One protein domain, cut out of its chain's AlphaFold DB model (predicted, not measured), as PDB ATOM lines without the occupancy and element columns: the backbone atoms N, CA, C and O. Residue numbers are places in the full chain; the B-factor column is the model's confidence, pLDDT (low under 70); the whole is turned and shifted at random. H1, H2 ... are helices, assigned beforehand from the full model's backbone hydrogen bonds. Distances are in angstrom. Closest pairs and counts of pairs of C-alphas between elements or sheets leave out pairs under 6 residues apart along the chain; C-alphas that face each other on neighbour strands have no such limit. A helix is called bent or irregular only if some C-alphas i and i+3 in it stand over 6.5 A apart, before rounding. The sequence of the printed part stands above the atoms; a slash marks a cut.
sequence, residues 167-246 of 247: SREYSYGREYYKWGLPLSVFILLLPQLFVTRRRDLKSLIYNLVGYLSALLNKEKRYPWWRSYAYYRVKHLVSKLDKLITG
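What this domain is: This is residues 167 to 246 of the 247 residues of an uncharacterized protein of Candidatus Bathyarchaeota archaeon (UniProt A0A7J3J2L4). A long helix, H4, runs out as an arm from a body where H1 and H3 cross closely and H2 folds back on H3 as a helical hairpin. The printed part has 80 residues, with four named helices, H1 to H4, and no named strand: all helix. It is compact, radius of gyration of the C-alphas 13.4 A, and flat, spanning 41 by 31 by 15 A.

How they stand to each other: H4, residues 225 to 245, touches H1, residues 167 to 179, with residues 225 to 229 alone, about perpendicular at 87 degrees; the closest C-alphas, of Trp 179 and Trp 225, are 4.9 A apart. H1 touches H3, residues 201 to 216, at a steep tilt of 48 degrees, the same way; the closest C-alphas, of Gly 173 and Asn 207, are 3.8 A apart. H3 touches H2, residues 183 to 196, with residues 201 to 204 alone, at a shallow tilt of 19 degrees, opposite ways; the closest C-alphas, of Leu 190 and Leu 204, are 6.7 A apart. Every O i to N i+4 pair is within hydrogen-bond range in H1, H3 and H4, and 8 of 10 in H2.

Where its parts are: H1, 18.5 A long, begins at C-alpha 167 (-48.994, 49.834, -50.479). H2 measures 19.9 A and is only just irregular, C-alphas 188 and 191 being 6.9 A apart; H3 measures 22.6 A. H4, 30.1 A, ends at C-alpha 245 (-36.531, 12.715, -38.857).

The domain as a whole: The printed part has no cut and no long link. Residues 237 to 246 stand free. The pLDDT is under 70 at residues 191 to 199 and 246.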
ATOM      1  N   SER A 167     -47.559  49.864 -50.804       87.69
ATOM      2  CA  SER A 167     -48.994  49.834 -50.479       87.69
ATOM      3  C   SER A 167     -49.607  48.441 -50.651       87.69
ATOM      4  O   SER A 167     -50.478  48.027 -49.877       87.69
ATOM      5  N   ARG A 168     -49.123  47.688 -51.640       85.31
ATOM      6  CA  ARG A 168     -49.536  46.309 -51.897       85.31
ATOM      7  C   ARG A 168     -49.019  45.368 -50.815       85.31
ATOM      8  O   ARG A 168     -49.802  44.594 -50.276       85.31
ATOM      9  N   GLU A 169     -47.738  45.461 -50.465       88.06
ATOM     10  CA  GLU A 169     -47.145  44.623 -49.413       88.06
ATOM     11  C   GLU A 169     -47.747  44.930 -48.032       88.06
ATOM     12  O   GLU A 169     -48.036  44.017 -47.264       88.06
ATOM     13  N   TYR A 170     -48.065  46.193 -47.743       92.44
ATOM     14  CA  TYR A 170     -48.841  46.555 -46.556       92.44
ATOM     15  C   TYR A 170     -50.223  45.882 -46.539       92.44
ATOM     16  O   TYR A 170     -50.639  45.305 -45.532       92.44
ATOM     17  N   SER A 171     -50.928  45.898 -47.672       92.00
ATOM     18  CA  SER A 171     -52.245  45.259 -47.800       92.00
ATOM     19  C   SER A 171     -52.172  43.736 -47.629       92.00
ATOM     20  O   SER A 171     -53.051  43.146 -47.004       92.00
ATOM     21  N   TYR A 172     -51.106  43.098 -48.119       90.06
ATOM     22  CA  TYR A 172     -50.829  41.677 -47.889       90.06
ATOM     23  C   TYR A 172     -50.627  41.355 -46.410       90.06
ATOM     24  O   TYR A 172     -51.236  40.409 -45.910       90.06
ATOM     25  N   GLY A 173     -49.875  42.186 -45.688       93.50
ATOM     26  CA  GLY A 173     -49.741  42.094 -44.236       93.50
ATOM     27  C   GLY A 173     -51.080  42.078 -43.499       93.50
ATOM     28  O   GLY A 173     -51.341  41.192 -42.680       93.50
ATOM     29  N   ARG A 174     -51.962  43.028 -43.836       95.75
ATOM     30  CA  ARG A 174     -53.317  43.104 -43.269       95.75
ATOM     31  C   ARG A 174     -54.136  41.851 -43.584       95.75
ATOM     32  O   ARG A 174     -54.808  41.315 -42.703       95.75
ATOM     33  N   GLU A 175     -54.058  41.347 -44.816       94.94
ATOM     34  CA  GLU A 175     -54.741  40.112 -45.212       94.94
ATOM     35  C   GLU A 175     -54.226  38.893 -44.433       94.94
ATOM     36  O   GLU A 175     -55.046  38.126 -43.936       94.94
ATOM     37  N   TYR A 176     -52.915  38.747 -44.208       94.50
ATOM     38  CA  TYR A 176     -52.365  37.653 -43.391       94.50
ATOM     39  C   TYR A 176     -52.927  37.637 -41.965       94.50
ATOM     40  O   TYR A 176     -53.269  36.568 -41.447       94.50
ATOM     41  N   TYR A 177     -53.086  38.812 -41.348       96.31
ATOM     42  CA  TYR A 177     -53.756  38.934 -40.054       96.31
ATOM     43  C   TYR A 177     -55.226  38.503 -40.141       96.31
ATOM     44  O   TYR A 177     -55.697  37.710 -39.319       96.31
ATOM     45  N   LYS A 178     -55.955  38.971 -41.161       96.75
ATOM     46  CA  LYS A 178     -57.372  38.627 -41.361       96.75
ATOM     47  C   LYS A 178     -57.584  37.140 -41.647       96.75
ATOM     48  O   LYS A 178     -58.616  36.598 -41.249       96.75
ATOM     49  N   TRP A 179     -56.629  36.474 -42.299       96.25
ATOM     50  CA  TRP A 179     -56.624  35.020 -42.503       96.25
ATOM     51  C   TRP A 179     -56.382  34.257 -41.199       96.25
ATOM     52  O   TRP A 179     -56.701  33.078 -41.123       96.25
ATOM     53  N   GLY A 180     -55.851  34.911 -40.162       96.12
ATOM     54  CA  GLY A 180     -55.534  34.291 -38.879       96.12
ATOM     55  C   GLY A 180     -54.153  33.644 -38.829       96.12
ATOM     56  O   GLY A 180     -53.950  32.753 -38.010       96.12
ATOM     57  N   LEU A 181     -53.209  34.057 -39.685       94.75
ATOM     58  CA  LEU A 181     -51.827  33.573 -39.623       94.75
ATOM     59  C   LEU A 181     -51.223  33.921 -38.251       94.75
ATOM     60  O   LEU A 181     -51.127  35.105 -37.953       94.75
ATOM     61  N   PRO A 182     -50.801  32.954 -37.416       93.75
ATOM     62  CA  PRO A 182     -50.194  33.282 -36.128       93.75
ATOM     63  C   PRO A 182     -48.913  34.099 -36.314       93.75
ATOM     64  O   PRO A 182     -48.109  33.784 -37.190       93.75
ATOM     65  N   LEU A 183     -48.690  35.113 -35.471       91.56
ATOM     66  CA  LEU A 183     -47.530  36.004 -35.601       91.56
ATOM     67  C   LEU A 183     -46.198  35.241 -35.525       91.56
ATOM     68  O   LEU A 183     -45.302  35.504 -36.319       91.56
ATOM     69  N   SER A 184     -46.086  34.253 -34.632       89.00
ATOM     70  CA  SER A 184     -44.898  33.396 -34.526       89.00
ATOM     71  C   SER A 184     -44.615  32.643 -35.827       89.00
ATOM     72  O   SER A 184     -43.500  32.680 -36.337       89.00
ATOM     73  N   VAL A 185     -45.642  32.027 -36.420       87.56
ATOM     74  CA  VAL A 185     -45.542  31.360 -37.726       87.56
ATOM     75  C   VAL A 185     -45.176  32.362 -38.814       87.56
ATOM     76  O   VAL A 185     -44.358  32.057 -39.675       87.56
ATOM     77  N   PHE A 186     -45.763  33.559 -38.791       87.12
ATOM     78  CA  PHE A 186     -45.465  34.579 -39.785       87.12
ATOM     79  C   PHE A 186     -43.988  34.984 -39.750       87.12
ATOM     80  O   PHE A 186     -43.350  34.974 -40.799       87.12
ATOM     81  N   ILE A 187     -43.439  35.235 -38.557       85.81
ATOM     82  CA  ILE A 187     -42.023  35.565 -38.343       85.81
ATOM     83  C   ILE A 187     -41.115  34.428 -38.833       85.81
ATOM     84  O   ILE A 187     -40.184  34.684 -39.594       85.81
ATOM     85  N   LEU A 188     -41.424  33.175 -38.477       83.38
ATOM     86  CA  LEU A 188     -40.652  32.000 -38.910       83.38
ATOM     87  C   LEU A 188     -40.638  31.812 -40.434       83.38
ATOM     88  O   LEU A 188     -39.694  31.248 -40.980       83.38
ATOM     89  N   LEU A 189     -41.671  32.283 -41.136       78.19
ATOM     90  CA  LEU A 189     -41.768  32.186 -42.591       78.19
ATOM     91  C   LEU A 189     -41.077  33.337 -43.338       78.19
ATOM     92  O   LEU A 189     -40.864  33.213 -44.545       78.19
ATOM     93  N   LEU A 190     -40.711  34.438 -42.668       74.06
ATOM     94  CA  LEU A 190     -40.063  35.588 -43.314       74.06
ATOM     95  C   LEU A 190     -38.763  35.217 -44.057       74.06
ATOM     96  O   LEU A 190     -38.628  35.641 -45.209       74.06
ATOM     97  N   PRO A 191     -37.849  34.390 -43.503       66.88
ATOM     98  CA  PRO A 191     -36.629  33.995 -44.209       66.88
ATOM     99  C   PRO A 191     -36.923  33.177 -45.471       66.88
ATOM    100  O   PRO A 191     -36.324  33.395 -46.522       66.88
ATOM    101  N   GLN A 192     -37.907  32.275 -45.409       64.44
ATOM    102  CA  GLN A 192     -38.312  31.491 -46.575       64.44
ATOM    103  C   GLN A 192     -38.921  32.386 -47.658       64.44
ATOM    104  O   GLN A 192     -38.628  32.191 -48.837       64.44
ATOM    105  N   LEU A 193     -39.727  33.385 -47.287       61.03
ATOM    106  CA  LEU A 193     -40.270  34.378 -48.220       61.03
ATOM    107  C   LEU A 193     -39.174  35.239 -48.868       61.03
ATOM    108  O   LEU A 193     -39.312  35.577 -50.043       61.03
ATOM    109  N   PHE A 194     -38.099  35.559 -48.143       56.47
ATOM    110  CA  PHE A 194     -36.932  36.261 -48.684       56.47
ATOM    111  C   PHE A 194     -36.230  35.427 -49.768       56.47
ATOM    112  O   PHE A 194     -36.118  35.859 -50.915       56.47
ATOM    113  N   VAL A 195     -35.845  34.194 -49.424       54.06
ATOM    114  CA  VAL A 195     -35.023  33.315 -50.275       54.06
ATOM    115  C   VAL A 195     -35.814  32.759 -51.463       54.06
ATOM    116  O   VAL A 195     -35.399  32.892 -52.611       54.06
ATOM    117  N   THR A 196     -36.991  32.169 -51.226       54.94
ATOM    118  CA  THR A 196     -37.731  31.424 -52.271       54.94
ATOM    119  C   THR A 196     -38.592  32.298 -53.176       54.94
ATOM    120  O   THR A 196     -38.903  31.906 -54.298       54.94
ATOM    121  N   ARG A 197     -39.017  33.478 -52.707       57.34
ATOM    122  CA  ARG A 197     -39.847  34.394 -53.507       57.34
ATOM    123  C   ARG A 197     -39.071  35.602 -54.019       57.34
ATOM    124  O   ARG A 197     -39.706  36.498 -54.570       57.34
ATOM    125  N   ARG A 198     -37.742  35.624 -53.825       59.59
ATOM    126  CA  ARG A 198     -36.844  36.737 -54.182       59.59
ATOM    127  C   ARG A 198     -37.418  38.092 -53.752       59.59
ATOM    128  O   ARG A 198     -37.374  39.068 -54.498       59.59
ATOM    129  N   ARG A 199     -38.054  38.131 -52.577       63.41
ATOM    130  CA  ARG A 199     -38.684  39.353 -52.076       63.41
ATOM    131  C   ARG A 199     -37.626  40.228 -51.433       63.41
ATOM    132  O   ARG A 199     -36.871  39.755 -50.593       63.41
ATOM    133  N   ASP A 200     -37.644  41.511 -51.777       71.56
ATOM    134  CA  ASP A 200     -36.866  42.528 -51.072       71.56
ATOM    135  C   ASP A 200     -37.235  42.512 -49.575       71.56
ATOM    136  O   ASP A 200     -38.413  42.379 -49.220       71.56
ATOM    137  N   LEU A 201     -36.242  42.690 -48.702       77.81
ATOM    138  CA  LEU A 201     -36.413  42.892 -47.265       77.81
ATOM    139  C   LEU A 201     -37.453  43.984 -46.976       77.81
ATOM    140  O   LEU A 201     -38.278  43.828 -46.075       77.81
ATOM    141  N   LYS A 202     -37.494  45.043 -47.800       83.12
ATOM    142  CA  LYS A 202     -38.528  46.085 -47.716       83.12
ATOM    143  C   LYS A 202     -39.937  45.494 -47.802       83.12
ATOM    144  O   LYS A 202     -40.793  45.836 -46.994       83.12
ATOM    145  N   SER A 203     -40.172  44.536 -48.699       81.94
ATOM    146  CA  SER A 203     -41.471  43.853 -48.807       81.94
ATOM    147  C   SER A 203     -41.864  43.175 -47.501       81.94
ATOM    148  O   SER A 203     -43.015  43.261 -47.080       81.94
ATOM    149  N   LEU A 204     -40.918  42.515 -46.834       83.44
ATOM    150  CA  LEU A 204     -41.170  41.833 -45.564       83.44
ATOM    151  C   LEU A 204     -41.533  42.824 -44.456       83.44
ATOM    152  O   LEU A 204     -42.497  42.586 -43.731       83.44
ATOM    153  N   ILE A 205     -40.831  43.959 -44.389       88.31
ATOM    154  CA  ILE A 205     -41.116  45.031 -43.428       88.31
ATOM    155  C   ILE A 205     -42.537  45.561 -43.628       88.31
ATOM    156  O   ILE A 205     -43.307  45.604 -42.673       88.31
ATOM    157  N   TYR A 206     -42.936  45.898 -44.859       91.12
ATOM    158  CA  TYR A 206     -44.289  46.412 -45.108       91.12
ATOM    159  C   TYR A 206     -45.380  45.372 -44.827       91.12
ATOM    160  O   TYR A 206     -46.420  45.736 -44.275       91.12
ATOM    161  N   ASN A 207     -45.145  44.085 -45.114       91.19
ATOM    162  CA  ASN A 207     -46.069  43.028 -44.693       91.19
ATOM    163  C   ASN A 207     -46.186  42.960 -43.161       91.19
ATOM    164  O   ASN A 207     -47.289  42.829 -42.634       91.19
ATOM    165  N   LEU A 208     -45.074  43.065 -42.427       92.81
ATOM    166  CA  LEU A 208     -45.099  43.055 -40.963       92.81
ATOM    167  C   LEU A 208     -45.837  44.275 -40.402       92.81
ATOM    168  O   LEU A 208     -46.711  44.118 -39.555       92.81
ATOM    169  N   VAL A 209     -45.554  45.471 -40.923       95.31
ATOM    170  CA  VAL A 209     -46.244  46.710 -40.535       95.31
ATOM    171  C   VAL A 209     -47.746  46.605 -40.804       95.31
ATOM    172  O   VAL A 209     -48.548  46.941 -39.936       95.31
ATOM    173  N   GLY A 210     -48.148  46.079 -41.965       96.00
ATOM    174  CA  GLY A 210     -49.556  45.838 -42.287       96.00
ATOM    175  C   GLY A 210     -50.228  44.852 -41.337       96.00
ATOM    176  O   GLY A 210     -51.331  45.108 -40.853       96.00
ATOM    177  N   TYR A 211     -49.547  43.751 -41.016       96.56
ATOM    178  CA  TYR A 211     -50.042  42.755 -40.071       96.56
ATOM    179  C   TYR A 211     -50.241  43.358 -38.672       96.56
ATOM    180  O   TYR A 211     -51.310  43.205 -38.076       96.56
ATOM    181  N   LEU A 212     -49.229  44.062 -38.153       97.12
ATOM    182  CA  LEU A 212     -49.272  44.685 -36.828       97.12
ATOM    183  C   LEU A 212     -50.328  45.789 -36.762       97.12
ATOM    184  O   LEU A 212     -51.070  45.857 -35.788       97.12
ATOM    185  N   SER A 213     -50.455  46.598 -37.813       97.94
ATOM    186  CA  SER A 213     -51.514  47.603 -37.924       97.94
ATOM    187  C   SER A 213     -52.904  46.969 -37.823       97.94
ATOM    188  O   SER A 213     -53.724  47.403 -37.015       97.94
ATOM    189  N   ALA A 214     -53.171  45.892 -38.570       97.38
ATOM    190  CA  ALA A 214     -54.460  45.204 -38.502       97.38
ATOM    191  C   ALA A 214     -54.717  44.543 -37.133       97.38
ATOM    192  O   ALA A 214     -55.858  44.514 -36.667       97.38
ATOM    193  N   LEU A 215     -53.662  44.047 -36.476       96.94
ATOM    194  CA  LEU A 215     -53.717  43.507 -35.117       96.94
ATOM    195  C   LEU A 215     -54.070  44.586 -34.084       96.94
ATOM    196  O   LEU A 215     -54.996  44.383 -33.299       96.94
ATOM    197  N   LEU A 216     -53.368  45.722 -34.098       97.62
ATOM    198  CA  LEU A 216     -53.598  46.846 -33.183       97.62
ATOM    199  C   LEU A 216     -55.001  47.434 -33.360       97.62
ATOM    200  O   LEU A 216     -55.696  47.685 -32.378       97.62
ATOM    201  N   ASN A 217     -55.452  47.555 -34.610       97.69
ATOM    202  CA  ASN A 217     -56.794  48.025 -34.952       97.69
ATOM    203  C   ASN A 217     -57.888  46.957 -34.779       97.69
ATOM    204  O   ASN A 217     -59.053  47.223 -35.072       97.69
ATOM    205  N   LYS A 218     -57.538  45.744 -34.323       96.00
ATOM    206  CA  LYS A 218     -58.462  44.615 -34.112       96.00
ATOM    207  C   LYS A 218     -59.367  44.360 -35.319       96.00
ATOM    208  O   LYS A 218     -60.566  44.120 -35.174       96.00
ATOM    209  N   GLU A 219     -58.794  44.393 -36.521       96.94
ATOM    210  CA  GLU A 219     -59.577  44.216 -37.740       96.94
ATOM    211  C   GLU A 219     -60.339  42.884 -37.735       96.94
ATOM    212  O   GLU A 219     -59.897  41.866 -37.186       96.94
ATOM    213  N   LYS A 220     -61.508  42.875 -38.375       96.94
ATOM    214  CA  LYS A 220     -62.333  41.672 -38.455       96.94
ATOM    215  C   LYS A 220     -61.629  40.604 -39.294       96.94
ATOM    216  O   LYS A 220     -61.353  40.802 -40.478       96.94
ATOM    217  N   ARG A 221     -61.393  39.443 -38.683       96.81
ATOM    218  CA  ARG A 221     -60.874  38.249 -39.361       96.81
ATOM    219  C   ARG A 221     -61.949  37.580 -40.219       96.81
ATOM    220  O   ARG A 221     -63.145  37.717 -39.953       96.81
ATOM    221  N   TYR A 222     -61.528  36.827 -41.230       96.06
ATOM    222  CA  TYR A 222     -62.457  36.055 -42.058       96.06
ATOM    223  C   TYR A 222     -63.091  34.907 -41.270       96.06
ATOM    224  O   TYR A 222     -62.435  34.357 -40.393       96.06
ATOM    225  N   PRO A 223     -64.319  34.465 -41.592       96.31
ATOM    226  CA  PRO A 223     -65.008  33.418 -40.824       96.31
ATOM    227  C   PRO A 223     -64.218  32.109 -40.653       96.31
ATOM    228  O   PRO A 223     -64.371  31.417 -39.652       96.31
ATOM    229  N   TRP A 224     -63.345  31.790 -41.607       96.44
ATOM    230  CA  TRP A 224     -62.538  30.569 -41.662       96.44
ATOM    231  C   TRP A 224     -61.140  30.707 -41.023       96.44
ATOM    232  O   TRP A 224     -60.321  29.792 -41.128       96.44
ATOM    233  N   TRP A 225     -60.848  31.823 -40.340       97.56
ATOM    234  CA  TRP A 225     -59.498  32.134 -39.852       97.56
ATOM    235  C   TRP A 225     -58.919  31.087 -38.889       97.56
ATOM    236  O   TRP A 225     -57.721  30.810 -38.916       97.56
ATOM    237  N   ARG A 226     -59.760  30.479 -38.037       97.75
ATOM    238  CA  ARG A 226     -59.322  29.454 -37.072       97.75
ATOM    239  C   ARG A 226     -58.846  28.191 -37.777       97.75
ATOM    240  O   ARG A 226     -57.789  27.666 -37.438       97.75
ATOM    241  N   SER A 227     -59.597  27.738 -38.779       97.75
ATOM    242  CA  SER A 227     -59.241  26.557 -39.567       97.75
ATOM    243  C   SER A 227     -57.954  26.796 -40.350       97.75
ATOM    244  O   SER A 227     -57.072  25.942 -40.351       97.75
ATOM    245  N   TYR A 228     -57.794  27.989 -40.937       97.31
ATOM    246  CA  TYR A 228     -56.541  28.373 -41.587       97.31
ATOM    247  C   TYR A 228     -55.354  28.314 -40.620       97.31
ATOM    248  O   TYR A 228     -54.350  27.673 -40.929       97.31
ATOM    249  N   ALA A 229     -55.474  28.935 -39.440       96.50
ATOM    250  CA  ALA A 229     -54.422  28.926 -38.426       96.50
ATOM    251  C   ALA A 229     -54.023  27.494 -38.039       96.50
ATOM    252  O   ALA A 229     -52.838  27.158 -38.047       96.50
ATOM    253  N   TYR A 230     -55.015  26.639 -37.770       96.62
ATOM    254  CA  TYR A 230     -54.811  25.240 -37.405       96.62
ATOM    255  C   TYR A 230     -54.052  24.458 -38.485       96.62
ATOM    256  O   TYR A 230     -52.989  23.901 -38.211       96.62
ATOM    257  N   TYR A 231     -54.546  24.451 -39.728       96.50
ATOM    258  CA  TYR A 231     -53.901  23.701 -40.809       96.50
ATOM    259  C   TYR A 231     -52.530  24.263 -41.176       96.50
ATOM    260  O   TYR A 231     -51.631  23.505 -41.543       96.50
ATOM    261  N   ARG A 232     -52.325  25.577 -41.032       93.19
ATOM    262  CA  ARG A 232     -51.023  26.197 -41.271       93.19
ATOM    263  C   ARG A 232     -49.985  25.764 -40.240       93.19
ATOM    264  O   ARG A 232     -48.866  25.437 -40.630       93.19
ATOM    265  N   VAL A 233     -50.351  25.741 -38.958       93.50
ATOM    266  CA  VAL A 233     -49.481  25.236 -37.883       93.50
ATOM    267  C   VAL A 233     -49.210  23.749 -38.081       93.50
ATOM    268  O   VAL A 233     -48.053  23.346 -38.073       93.50
ATOM    269  N   LYS A 234     -50.246  22.946 -38.357       93.06
ATOM    270  CA  LYS A 234     -50.099  21.507 -38.625       93.06
ATOM    271  C   LYS A 234     -49.121  21.229 -39.771       93.06
ATOM    272  O   LYS A 234     -48.278  20.344 -39.659       93.06
ATOM    273  N   HIS A 235     -49.208  21.994 -40.859       90.31
ATOM    274  CA  HIS A 235     -48.288  21.866 -41.990       90.31
ATOM    275  C   HIS A 235     -46.852  22.251 -41.630       90.31
ATOM    276  O   HIS A 235     -45.915  21.578 -42.050       90.31
ATOM    277  N   LEU A 236     -46.672  23.319 -40.844       89.56
ATOM    278  CA  LEU A 236     -45.351  23.724 -40.366       89.56
ATOM    279  C   LEU A 236     -44.723  22.631 -39.494       89.56
ATOM    280  O   LEU A 236     -43.585  22.256 -39.750       89.56
ATOM    281  N   VAL A 237     -45.473  22.096 -38.526       90.38
ATOM    282  CA  VAL A 237     -45.023  20.995 -37.660       90.38
ATOM    283  C   VAL A 237     -44.638  19.783 -38.501       90.38
ATOM    284  O   VAL A 237     -43.512  19.322 -38.405       90.38
ATOM    285  N   SER A 238     -45.496  19.358 -39.435       89.00
ATOM    286  CA  SER A 238     -45.182  18.229 -40.317       89.00
ATOM    287  C   SER A 238     -43.908  18.452 -41.141       89.00
ATOM    288  O   SER A 238     -43.141  17.514 -41.336       89.00
ATOM    289  N   LYS A 239     -43.651  19.675 -41.623       86.06
ATOM    290  CA  LYS A 239     -42.400  19.987 -42.331       86.06
ATOM    291  C   LYS A 239     -41.179  19.934 -41.417       86.06
ATOM    292  O   LYS A 239     -40.145  19.433 -41.847       86.06
ATOM    293  N   LEU A 240     -41.289  20.457 -40.199       86.56
ATOM    294  CA  LEU A 240     -40.212  20.399 -39.213       86.56
ATOM    295  C   LEU A 240     -39.916  18.951 -38.816       86.56
ATOM    296  O   LEU A 240     -38.755  18.561 -38.808       86.56
ATOM    297  N   ASP A 241     -40.947  18.134 -38.602       86.88
ATOM    298  CA  ASP A 241     -40.794  16.715 -38.281       86.88
ATOM    299  C   ASP A 241     -40.048  15.968 -39.391       86.88
ATOM    300  O   ASP A 241     -39.130  15.206 -39.102       86.88
ATOM    301  N   LYS A 242     -40.375  16.217 -40.665       86.44
ATOM    302  CA  LYS A 242     -39.646  15.633 -41.806       86.44
ATOM    303  C   LYS A 242     -38.175  16.043 -41.839       86.44
ATOM    304  O   LYS A 242     -37.307  15.206 -42.061       86.44
ATOM    305  N   LEU A 243     -37.884  17.316 -41.569       82.94
ATOM    306  CA  LEU A 243     -36.507  17.818 -41.509       82.94
ATOM    307  C   LEU A 243     -35.710  17.183 -40.363       82.94
ATOM    308  O   LEU A 243     -34.537  16.875 -40.545       82.94
ATOM    309  N   ILE A 244     -36.339  16.979 -39.204       81.81
ATOM    310  CA  ILE A 244     -35.697  16.387 -38.022       81.81
ATOM    311  C   ILE A 244     -35.518  14.872 -38.191       81.81
ATOM    312  O   ILE A 244     -34.492  14.324 -37.802       81.81
ATOM    313  N   THR A 245     -36.511  14.185 -38.759       81.19
ATOM    314  CA  THR A 245     -36.531  12.715 -38.857       81.19
ATOM    315  C   THR A 245     -35.937  12.163 -40.154       81.19
ATOM    316  O   THR A 245     -35.746  10.952 -40.254       81.19
ATOM    317  N   GLY A 246     -35.644  13.018 -41.141       61.84
ATOM    318  CA  GLY A 246     -35.087  12.622 -42.439       61.84
ATOM    319  C   GLY A 246     -36.029  11.776 -43.306       61.84
ATOM    320  O   GLY A 246     -35.559  11.102 -44.220       61.84
TER     321      GLY A 246